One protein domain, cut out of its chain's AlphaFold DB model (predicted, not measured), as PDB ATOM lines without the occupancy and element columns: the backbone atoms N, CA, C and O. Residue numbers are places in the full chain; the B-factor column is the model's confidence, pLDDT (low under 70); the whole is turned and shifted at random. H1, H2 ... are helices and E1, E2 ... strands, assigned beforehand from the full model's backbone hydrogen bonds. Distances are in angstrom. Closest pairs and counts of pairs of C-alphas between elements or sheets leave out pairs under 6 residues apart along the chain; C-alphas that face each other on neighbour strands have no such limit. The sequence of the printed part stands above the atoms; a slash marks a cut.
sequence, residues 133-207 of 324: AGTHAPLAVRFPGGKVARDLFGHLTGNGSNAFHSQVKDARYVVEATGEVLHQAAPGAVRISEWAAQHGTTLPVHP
ATOM      1  N   ALA A 133     185.502 121.581 158.431       87.12
ATOM      2  CA  ALA A 133     185.209 122.997 158.378       87.12
ATOM      3  C   ALA A 133     184.531 123.317 157.044       87.12
ATOM      4  O   ALA A 133     184.804 122.670 156.029       87.12
ATOM      5  N   GLY A 134     183.678 124.342 157.030       84.12
ATOM      6  CA  GLY A 134     183.119 124.858 155.783       84.12
ATOM      7  C   GLY A 134     184.213 125.296 154.807       84.12
ATOM      8  O   GLY A 134     185.296 125.734 155.206       84.12
ATOM      9  N   THR A 135     183.923 125.211 153.512       81.69
ATOM     10  CA  THR A 135     184.895 125.468 152.431       81.69
ATOM     11  C   THR A 135     185.538 126.862 152.491       81.69
ATOM     12  O   THR A 135     186.672 127.032 152.048       81.69
ATOM     13  N   HIS A 136     184.855 127.843 153.085       82.25
ATOM     14  CA  HIS A 136     185.333 129.223 153.240       82.25
ATOM     15  C   HIS A 136     185.864 129.556 154.643       82.25
ATOM     16  O   HIS A 136     186.117 130.724 154.943       82.25
ATOM     17  N   ALA A 137     186.032 128.567 155.525       86.44
ATOM     18  CA  ALA A 137     186.563 128.815 156.859       86.44
ATOM     19  C   ALA A 137     188.035 129.286 156.779       86.44
ATOM     20  O   ALA A 137     188.878 128.579 156.224       86.44
ATOM     21  N   PRO A 138     188.387 130.446 157.367       84.06
ATOM     22  CA  PRO A 138     189.668 131.117 157.114       84.06
ATOM     23  C   PRO A 138     190.891 130.378 157.674       84.06
ATOM     24  O   PRO A 138     192.006 130.589 157.213       84.06
ATOM     25  N   LEU A 139     190.689 129.523 158.678       88.69
ATOM     26  CA  LEU A 139     191.751 128.765 159.346       88.69
ATOM     27  C   LEU A 139     191.710 127.271 159.000       88.69
ATOM     28  O   LEU A 139     192.383 126.485 159.660       88.69
ATOM     29  N   ALA A 140     190.900 126.856 158.024       89.81
ATOM     30  CA  ALA A 140     190.813 125.452 157.646       89.81
ATOM     31  C   ALA A 140     192.052 125.003 156.863       89.81
ATOM     32  O   ALA A 140     192.596 125.736 156.037       89.81
ATOM     33  N   VAL A 141     192.481 123.767 157.108       92.12
ATOM     34  CA  VAL A 141     193.636 123.153 156.443       92.12
ATOM     35  C   VAL A 141     193.190 121.883 155.733       92.12
ATOM     36  O   VAL A 141     192.299 121.176 156.202       92.12
ATOM     37  N   ARG A 142     193.820 121.584 154.593       91.44
ATOM     38  CA  ARG A 142     193.669 120.313 153.879       91.44
ATOM     39  C   ARG A 142     194.963 119.523 153.984       91.44
ATOM     40  O   ARG A 142     196.036 120.059 153.716       91.44
ATOM     41  N   PHE A 143     194.864 118.254 154.355       90.81
ATOM     42  CA  PHE A 143     196.010 117.364 154.430       90.81
ATOM     43  C   PHE A 143     196.151 116.550 153.134       90.81
ATOM     44  O   PHE A 143     195.149 116.065 152.599       90.81
ATOM     45  N   PRO A 144     197.377 116.378 152.611       89.69
ATOM     46  CA  PRO A 144     197.596 115.683 151.350       89.69
ATOM     47  C   PRO A 144     197.503 114.156 151.495       89.69
ATOM     48  O   PRO A 144     197.835 113.580 152.541       89.69
ATOM     49  N   GLY A 145     197.080 113.494 150.417       86.00
ATOM     50  CA  GLY A 145     197.245 112.055 150.218       86.00
ATOM     51  C   GLY A 145     198.611 111.692 149.621       86.00
ATOM     52  O   GLY A 145     199.357 112.556 149.160       86.00
ATOM     53  N   GLY A 146     198.935 110.395 149.576       76.44
ATOM     54  CA  GLY A 146     200.254 109.892 149.142       76.44
ATOM     55  C   GLY A 146     200.579 110.090 147.655       76.44
ATOM     56  O   GLY A 146     201.680 109.813 147.207       76.44
ATOM     57  N   LYS A 147     199.630 110.578 146.851       69.69
ATOM     58  CA  LYS A 147     199.887 110.955 145.450       69.69
ATOM     59  C   LYS A 147     200.240 112.438 145.284       69.69
ATOM     60  O   LYS A 147     200.592 112.857 144.188       69.69
ATOM     61  N   VAL A 148     200.115 113.222 146.356       74.88
ATOM     62  CA  VAL A 148     200.234 114.690 146.346       74.88
ATOM     63  C   VAL A 148     201.283 115.177 147.352       74.88
ATOM     64  O   VAL A 148     201.905 116.216 147.140       74.88
ATOM     65  N   ALA A 149     201.506 114.428 148.435       72.38
ATOM     66  CA  ALA A 149     202.481 114.763 149.465       72.38
ATOM     67  C   ALA A 149     203.922 114.701 148.925       72.38
ATOM     68  O   ALA A 149     204.299 113.752 148.236       72.38
ATOM     69  N   ARG A 150     204.718 115.727 149.243       72.44
ATOM     70  CA  ARG A 150     206.154 115.789 148.951       72.44
ATOM     71  C   ARG A 150     206.942 115.796 150.254       72.44
ATOM     72  O   ARG A 150     206.495 116.395 151.232       72.44
ATOM     73  N   ASP A 151     208.097 115.145 150.262       71.44
ATOM     74  CA  ASP A 151     209.038 115.225 151.372       71.44
ATOM     75  C   ASP A 151     209.761 116.584 151.399       71.44
ATOM     76  O   ASP A 151     209.566 117.445 150.536       71.44
ATOM     77  N   LEU A 152     210.616 116.775 152.407       73.81
ATOM     78  CA  LEU A 152     211.409 117.997 152.572       73.81
ATOM     79  C   LEU A 152     212.341 118.273 151.375       73.81
ATOM     80  O   LEU A 152     212.734 119.416 151.158       73.81
ATOM     81  N   PHE A 153     212.674 117.242 150.598       80.50
ATOM     82  CA  PHE A 153     213.553 117.301 149.431       80.50
ATOM     83  C   PHE A 153     212.775 117.362 148.102       80.50
ATOM     84  O   PHE A 153     213.378 117.413 147.032       80.50
ATOM     85  N   GLY A 154     211.440 117.419 148.155       74.81
ATOM     86  CA  GLY A 154     210.563 117.556 146.996       74.81
ATOM     87  C   GLY A 154     210.165 116.241 146.314       74.81
ATOM     88  O   GLY A 154     209.471 116.293 145.295       74.81
ATOM     89  N   HIS A 155     210.541 115.076 146.845       79.12
ATOM     90  CA  HIS A 155     210.127 113.776 146.314       79.12
ATOM     91  C   HIS A 155     208.697 113.439 146.729       79.12
ATOM     92  O   HIS A 155     208.298 113.670 147.867       79.12
ATOM     93  N   LEU A 156     207.919 112.858 145.814       75.00
ATOM     94  CA  LEU A 156     206.574 112.383 146.132       75.00
ATOM     95  C   LEU A 156     206.653 111.232 147.136       75.00
ATOM     96  O   LEU A 156     207.254 110.191 146.867       75.00
ATOM     97  N   THR A 157     206.024 111.411 148.290       65.25
ATOM     98  CA  THR A 157     205.954 110.381 149.322       65.25
ATOM     99  C   THR A 157     204.778 109.466 149.030       65.25
ATOM    100  O   THR A 157     203.643 109.923 149.073       65.25
ATOM    101  N   GLY A 158     205.013 108.165 148.827       67.88
ATOM    102  CA  GLY A 158     203.934 107.188 148.602       67.88
ATOM    103  C   GLY A 158     202.938 107.038 149.766       67.88
ATOM    104  O   GLY A 158     201.876 106.444 149.590       67.88
ATOM    105  N   ASN A 159     203.248 107.603 150.937       72.38
ATOM    106  CA  ASN A 159     202.392 107.593 152.121       72.38
ATOM    107  C   ASN A 159     201.627 108.918 152.252       72.38
ATOM    108  O   ASN A 159     202.218 109.994 152.197       72.38
ATOM    109  N   GLY A 160     200.304 108.837 152.425       79.50
ATOM    110  CA  GLY A 160     199.462 109.999 152.701       79.50
ATOM    111  C   GLY A 160     199.437 110.359 154.181       79.50
ATOM    112  O   GLY A 160     199.862 109.589 155.038       79.50
ATOM    113  N   SER A 161     198.886 111.531 154.493       86.62
ATOM    114  CA  SER A 161     198.612 111.910 155.882       86.62
ATOM    115  C   SER A 161     197.638 110.939 156.563       86.62
ATOM    116  O   SER A 161     196.746 110.367 155.924       86.62
ATOM    117  N   ASN A 162     197.743 110.805 157.889       86.38
ATOM    118  CA  ASN A 162     196.798 109.998 158.671       86.38
ATOM    119  C   ASN A 162     195.350 110.498 158.509       86.38
ATOM    120  O   ASN A 162     194.410 109.705 158.466       86.38
ATOM    121  N   ALA A 163     195.180 111.813 158.354       86.44
ATOM    122  CA  ALA A 163     193.905 112.452 158.076       86.44
ATOM    123  C   ALA A 163     193.271 111.943 156.783       86.44
ATOM    124  O   ALA A 163     192.110 111.536 156.779       86.44
ATOM    125  N   PHE A 164     194.057 111.920 155.707       88.88
ATOM    126  CA  PHE A 164     193.618 111.443 154.405       88.88
ATOM    127  C   PHE A 164     193.226 109.967 154.455       88.88
ATOM    128  O   PHE A 164     192.131 109.602 154.033       88.88
ATOM    129  N   HIS A 165     194.066 109.120 155.059       87.94
ATOM    130  CA  HIS A 165     193.752 107.701 155.228       87.94
ATOM    131  C   HIS A 165     192.483 107.457 156.058       87.94
ATOM    132  O   HIS A 165     191.776 106.482 155.802       87.94
ATOM    133  N   SER A 166     192.183 108.332 157.025       87.81
ATOM    134  CA  SER A 166     190.939 108.275 157.795       87.81
ATOM    135  C   SER A 166     189.727 108.681 156.955       87.81
ATOM    136  O   SER A 166     188.725 107.974 156.982       87.81
ATOM    137  N   GLN A 167     189.803 109.783 156.203       89.12
ATOM    138  CA  GLN A 167     188.667 110.282 155.417       89.12
ATOM    139  C   GLN A 167     188.334 109.395 154.213       89.12
ATOM    140  O   GLN A 167     187.164 109.182 153.926       89.12
ATOM    141  N   VAL A 168     189.328 108.785 153.560       89.06
ATOM    142  CA  VAL A 168     189.090 107.826 152.460       89.06
ATOM    143  C   VAL A 168     188.303 106.590 152.925       89.06
ATOM    144  O   VAL A 168     187.651 105.935 152.119       89.06
ATOM    145  N   LYS A 169     188.325 106.279 154.226       88.00
ATOM    146  CA  LYS A 169     187.548 105.187 154.835       88.00
ATOM    147  C   LYS A 169     186.242 105.662 155.485       88.00
ATOM    148  O   LYS A 169     185.509 104.838 156.022       88.00
ATOM    149  N   ASP A 170     185.959 106.964 155.469       85.62
ATOM    150  CA  ASP A 170     184.792 107.538 156.130       85.62
ATOM    151  C   ASP A 170     183.551 107.431 155.231       85.62
ATOM    152  O   ASP A 170     183.514 107.921 154.096       85.62
ATOM    153  N   ALA A 171     182.534 106.736 155.735       86.88
ATOM    154  CA  ALA A 171     181.292 106.477 155.017       86.88
ATOM    155  C   ALA A 171     180.252 107.597 155.171       86.88
ATOM    156  O   ALA A 171     179.228 107.535 154.486       86.88
ATOM    157  N   ARG A 172     180.499 108.576 156.054       87.62
ATOM    158  CA  ARG A 172     179.594 109.699 156.329       87.62
ATOM    159  C   ARG A 172     179.539 110.680 155.152       87.62
ATOM    160  O   ARG A 172     180.380 110.654 154.246       87.62
ATOM    161  N   TYR A 173     178.532 111.543 155.177       87.19
ATOM    162  CA  TYR A 173     178.300 112.597 154.193       87.19
ATOM    163  C   TYR A 173     178.673 113.956 154.782       87.19
ATOM    164  O   TYR A 173     178.618 114.137 155.993       87.19
ATOM    165  N   VAL A 174     179.056 114.914 153.945       87.38
ATOM    166  CA  VAL A 174     179.362 116.286 154.365       87.38
ATOM    167  C   VAL A 174     178.668 117.289 153.454       87.38
ATOM    168  O   VAL A 174     178.633 117.105 152.237       87.38
ATOM    169  N   VAL A 175     178.152 118.371 154.025       87.38
ATOM    170  CA  VAL A 175     177.725 119.549 153.261       87.38
ATOM    171  C   VAL A 175     178.925 120.485 153.127       87.38
ATOM    172  O   VAL A 175     179.347 121.101 154.102       87.38
ATOM    173  N   GLU A 176     179.501 120.609 151.930       83.75
ATOM    174  CA  GLU A 176     180.782 121.314 151.720       83.75
ATOM    175  C   GLU A 176     180.759 122.792 152.143       83.75
ATOM    176  O   GLU A 176     181.763 123.336 152.616       83.75
ATOM    177  N   ALA A 177     179.613 123.460 151.990       81.69
ATOM    178  CA  ALA A 177     179.463 124.869 152.340       81.69
ATOM    179  C   ALA A 177     179.612 125.111 153.853       81.69
ATOM    180  O   ALA A 177     180.303 126.045 154.262       81.69
ATOM    181  N   THR A 178     178.998 124.257 154.678       80.00
ATOM    182  CA  THR A 178     178.960 124.405 156.142       80.00
ATOM    183  C   THR A 178     180.037 123.583 156.845       80.00
ATOM    184  O   THR A 178     180.478 123.955 157.929       80.00
ATOM    185  N   GLY A 179     180.502 122.500 156.220       81.44
ATOM    186  CA  GLY A 179     181.362 121.501 156.850       81.44
ATOM    187  C   GLY A 179     180.599 120.555 157.779       81.44
ATOM    188  O   GLY A 179     181.229 119.816 158.527       81.44
ATOM    189  N   GLU A 180     179.265 120.568 157.754       83.75
ATOM    190  CA  GLU A 180     178.434 119.722 158.610       83.75
ATOM    191  C   GLU A 180     178.469 118.262 158.147       83.75
ATOM    192  O   GLU A 180     178.254 117.976 156.966       83.75
ATOM    193  N   VAL A 181     178.742 117.345 159.081       83.94
ATOM    194  CA  VAL A 181     178.806 115.902 158.820       83.94
ATOM    195  C   VAL A 181     177.460 115.260 159.125       83.94
ATOM    196  O   VAL A 181     176.930 115.400 160.224       83.94
ATOM    197  N   LEU A 182     176.946 114.497 158.168       82.81
ATOM    198  CA  LEU A 182     175.668 113.806 158.231       82.81
ATOM    199  C   LEU A 182     175.876 112.291 158.141       82.81
ATOM    200  O   LEU A 182     176.681 111.788 157.354       82.81
ATOM    201  N   HIS A 183     175.106 111.542 158.930       83.06
ATOM    202  CA  HIS A 183     175.121 110.074 158.901       83.06
ATOM    203  C   HIS A 183     174.309 109.495 157.735       83.06
ATOM    204  O   HIS A 183     174.506 108.342 157.354       83.06
ATOM    205  N   GLN A 184     173.410 110.294 157.159       83.44
ATOM    206  CA  GLN A 184     172.549 109.917 156.042       83.44
ATOM    207  C   GLN A 184     172.747 110.877 154.870       83.44
ATOM    208  O   GLN A 184     173.150 112.026 155.055       83.44
ATOM    209  N   ALA A 185     172.468 110.390 153.661       81.00
ATOM    210  CA  ALA A 185     172.534 111.207 152.461       81.00
ATOM    211  C   ALA A 185     171.477 112.319 152.527       81.00
ATOM    212  O   ALA A 185     170.299 112.051 152.761       81.00
ATOM    213  N   ALA A 186     171.903 113.558 152.295       84.75
ATOM    214  CA  ALA A 186     171.038 114.726 152.245       84.75
ATOM    215  C   ALA A 186     171.271 115.504 150.939       84.75
ATOM    216  O   ALA A 186     172.346 115.386 150.341       84.75
ATOM    217  N   PRO A 187     170.294 116.303 150.472       82.81
ATOM    218  CA  PRO A 187     170.462 117.127 149.280       82.81
ATOM    219  C   PRO A 187     171.674 118.059 149.416       82.81
ATOM    220  O   PRO A 187     171.759 118.838 150.360       82.81
ATOM    221  N   GLY A 188     172.617 117.973 148.473       81.69
ATOM    222  CA  GLY A 188     173.848 118.773 148.493       81.69
ATOM    223  C   GLY A 188     174.963 118.240 149.401       81.69
ATOM    224  O   GLY A 188     175.995 118.896 149.523       81.69
ATOM    225  N   ALA A 189     174.784 117.067 150.018       86.75
ATOM    226  CA  ALA A 189     175.833 116.403 150.781       86.75
ATOM    227  C   ALA A 189     176.617 115.414 149.902       86.75
ATOM    228  O   ALA A 189     176.033 114.612 149.171       86.75
ATOM    229  N   VAL A 190     177.945 115.445 150.000       88.75
ATOM    230  CA  VAL A 190     178.855 114.549 149.272       88.75
ATOM    231  C   VAL A 190     179.447 113.540 150.243       88.75
ATOM    232  O   VAL A 190     179.698 113.845 151.410       88.75
ATOM    233  N   ARG A 191     179.672 112.312 149.779       90.25
ATOM    234  CA  ARG A 191     180.305 111.285 150.602       90.25
ATOM    235  C   ARG A 191     181.777 111.622 150.844       90.25
ATOM    236  O   ARG A 191     182.523 111.848 149.892       90.25
ATOM    237  N   ILE A 192     182.210 111.603 152.106       89.75
ATOM    238  CA  ILE A 192     183.563 112.029 152.505       89.75
ATOM    239  C   ILE A 192     184.646 111.198 151.798       89.75
ATOM    240  O   ILE A 192     185.609 111.751 151.267       89.75
ATOM    241  N   SER A 193     184.470 109.876 151.752       90.19
ATOM    242  CA  SER A 193     185.404 108.952 151.095       90.19
ATOM    243  C   SER A 193     185.556 109.204 149.596       90.19
ATOM    244  O   SER A 193     186.679 109.211 149.089       90.19
ATOM    245  N   GLU A 194     184.453 109.447 148.890       90.31
ATOM    246  CA  GLU A 194     184.460 109.730 147.451       90.31
ATOM    247  C   GLU A 194     185.101 111.087 147.164       90.31
ATOM    248  O   GLU A 194     185.976 111.179 146.301       90.31
ATOM    249  N   TRP A 195     184.749 112.113 147.946       90.75
ATOM    250  CA  TRP A 195     185.335 113.446 147.826       90.75
ATOM    251  C   TRP A 195     186.857 113.400 148.013       90.75
ATOM    252  O   TRP A 195     187.603 113.911 147.174       90.75
ATOM    253  N   ALA A 196     187.334 112.739 149.075       89.56
ATOM    254  CA  ALA A 196     188.762 112.638 149.373       89.56
ATOM    255  C   ALA A 196     189.519 111.848 148.293       89.56
ATOM    256  O   ALA A 196     190.606 112.251 147.871       89.56
ATOM    257  N   ALA A 197     188.940 110.747 147.802       86.94
ATOM    258  CA  ALA A 197     189.536 109.947 146.736       86.94
ATOM    259  C   ALA A 197     189.661 110.723 145.414       86.94
ATOM    260  O   ALA A 197     190.678 110.589 144.732       86.94
ATOM    261  N   GLN A 198     188.666 111.550 145.074       89.12
ATOM    262  CA  GLN A 198     188.661 112.365 143.856       89.12
ATOM    263  C   GLN A 198     189.662 113.528 143.919       89.12
ATOM    264  O   GLN A 198     190.393 113.758 142.960       89.12
ATOM    265  N   HIS A 199     189.733 114.237 145.050       88.75
ATOM    266  CA  HIS A 199     190.566 115.438 145.186       88.75
ATOM    267  C   HIS A 199     192.012 115.148 145.614       88.75
ATOM    268  O   HIS A 199     192.861 116.039 145.564       88.75
ATOM    269  N   GLY A 200     192.312 113.935 146.090       87.31
ATOM    270  CA  GLY A 200     193.651 113.564 146.568       87.31
ATOM    271  C   GLY A 200     194.103 114.312 147.833       87.31
ATOM    272  O   GLY A 200     195.280 114.254 148.201       87.31
ATOM    273  N   THR A 201     193.182 115.006 148.502       90.69
ATOM    274  CA  THR A 201     193.382 115.742 149.759       90.69
ATOM    275  C   THR A 201     192.193 115.508 150.688       90.69
ATOM    276  O   THR A 201     191.171 114.966 150.268       90.69
ATOM    277  N   THR A 202     192.324 115.868 151.964       89.88
ATOM    278  CA  THR A 202     191.182 115.867 152.886       89.88
ATOM    279  C   THR A 202     190.234 117.021 152.598       89.88
ATOM    280  O   THR A 202     190.648 118.073 152.097       89.88
ATOM    281  N   LEU A 203     188.985 116.867 153.032       90.88
ATOM    282  CA  LEU A 203     188.094 117.997 153.257       90.88
ATOM    283  C   LEU A 203     188.794 119.051 154.130       90.88
ATOM    284  O   LEU A 203     189.698 118.703 154.906       90.88
ATOM    285  N   PRO A 204     188.396 120.331 154.023       91.19
ATOM    286  CA  PRO A 204     188.859 121.352 154.949       91.19
ATOM    287  C   PRO A 204     188.553 120.900 156.380       91.19
ATOM    288  O   PRO A 204     187.422 120.536 156.691       91.19
ATOM    289  N   VAL A 205     189.560 120.886 157.248       91.06
ATOM    290  CA  VAL A 205     189.410 120.533 158.666       91.06
ATOM    291  C   VAL A 205     189.974 121.635 159.543       91.06
ATOM    292  O   VAL A 205     190.911 122.340 159.154       91.06
ATOM    293  N   HIS A 206     189.428 121.775 160.749       91.31
ATOM    294  CA  HIS A 206     189.998 122.663 161.753       91.31
ATOM    295  C   HIS A 206     191.346 122.105 162.246       91.31
ATOM    296  O   HIS A 206     191.385 120.994 162.791       91.31
ATOM    297  N   PRO A 207     192.464 122.843 162.101       92.38
ATOM    298  CA  PRO A 207     193.784 122.398 162.533       92.38
ATOM    299  C   PRO A 207     193.940 122.594 164.047       92.38
ATOM    300  O   PRO A 207     194.723 123.422 164.517       92.38
TER     301      PRO A 207
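Overview. This is residues 133 to 207 of the 324 residues of the protein "Prolipoprotein diacylglyceryl transferase" of Stigmatella aurantiaca (strain DW4/3-1) (UniProt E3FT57). There is little regular structure: a small sheet makes one end, two short helices meet in the middle, and an unnamed loop round Phe 153 makes the other end. The 75 printed residues, only 23 in named elements, run H1, E1, E2, E3, H2, class mixed; the sheet's order is E2, E1, E3, antiparallel. The whole is compact, radius of gyration of the C-alphas 12.8 A, yet elongated, spanning 42 by 26 by 16 A.

Along the chain. Find C-alpha 173 at (178.300, 112.597, 154.193); there E1, residues 173 to 175, begins, 7.0 A long. E2, residues 180 to 182, measures 6.5 A and E3, residues 189 to 191, 6.8 A. H1, residues 162 to 167, measures 8.8 A; H2, residues 192 to 199, runs 10.7 A to C-alpha 199 at (190.566, 115.438, 145.186).

Arrangement. Look at hairpin E1 and E2: N 182 and O 173 are 2.8 A apart; towards E3, N 174 and O 190 are 2.8 A apart. H2 only grazes the sheet, with residues 192 to 195. H1 touches H2, closest C-alphas Gln 167 and Ser 193, 5.6 A, at a steep tilt of 67 degrees. In both helices every O i to N i+4 pair is within hydrogen-bond range.

Size, cuts and confidence. The farthest C-alphas, Phe 153 and Pro 187, are 43.1 A apart. The printed part has no cut; no link is long. pLDDT is under 70 at residues 147 and 157 to 158.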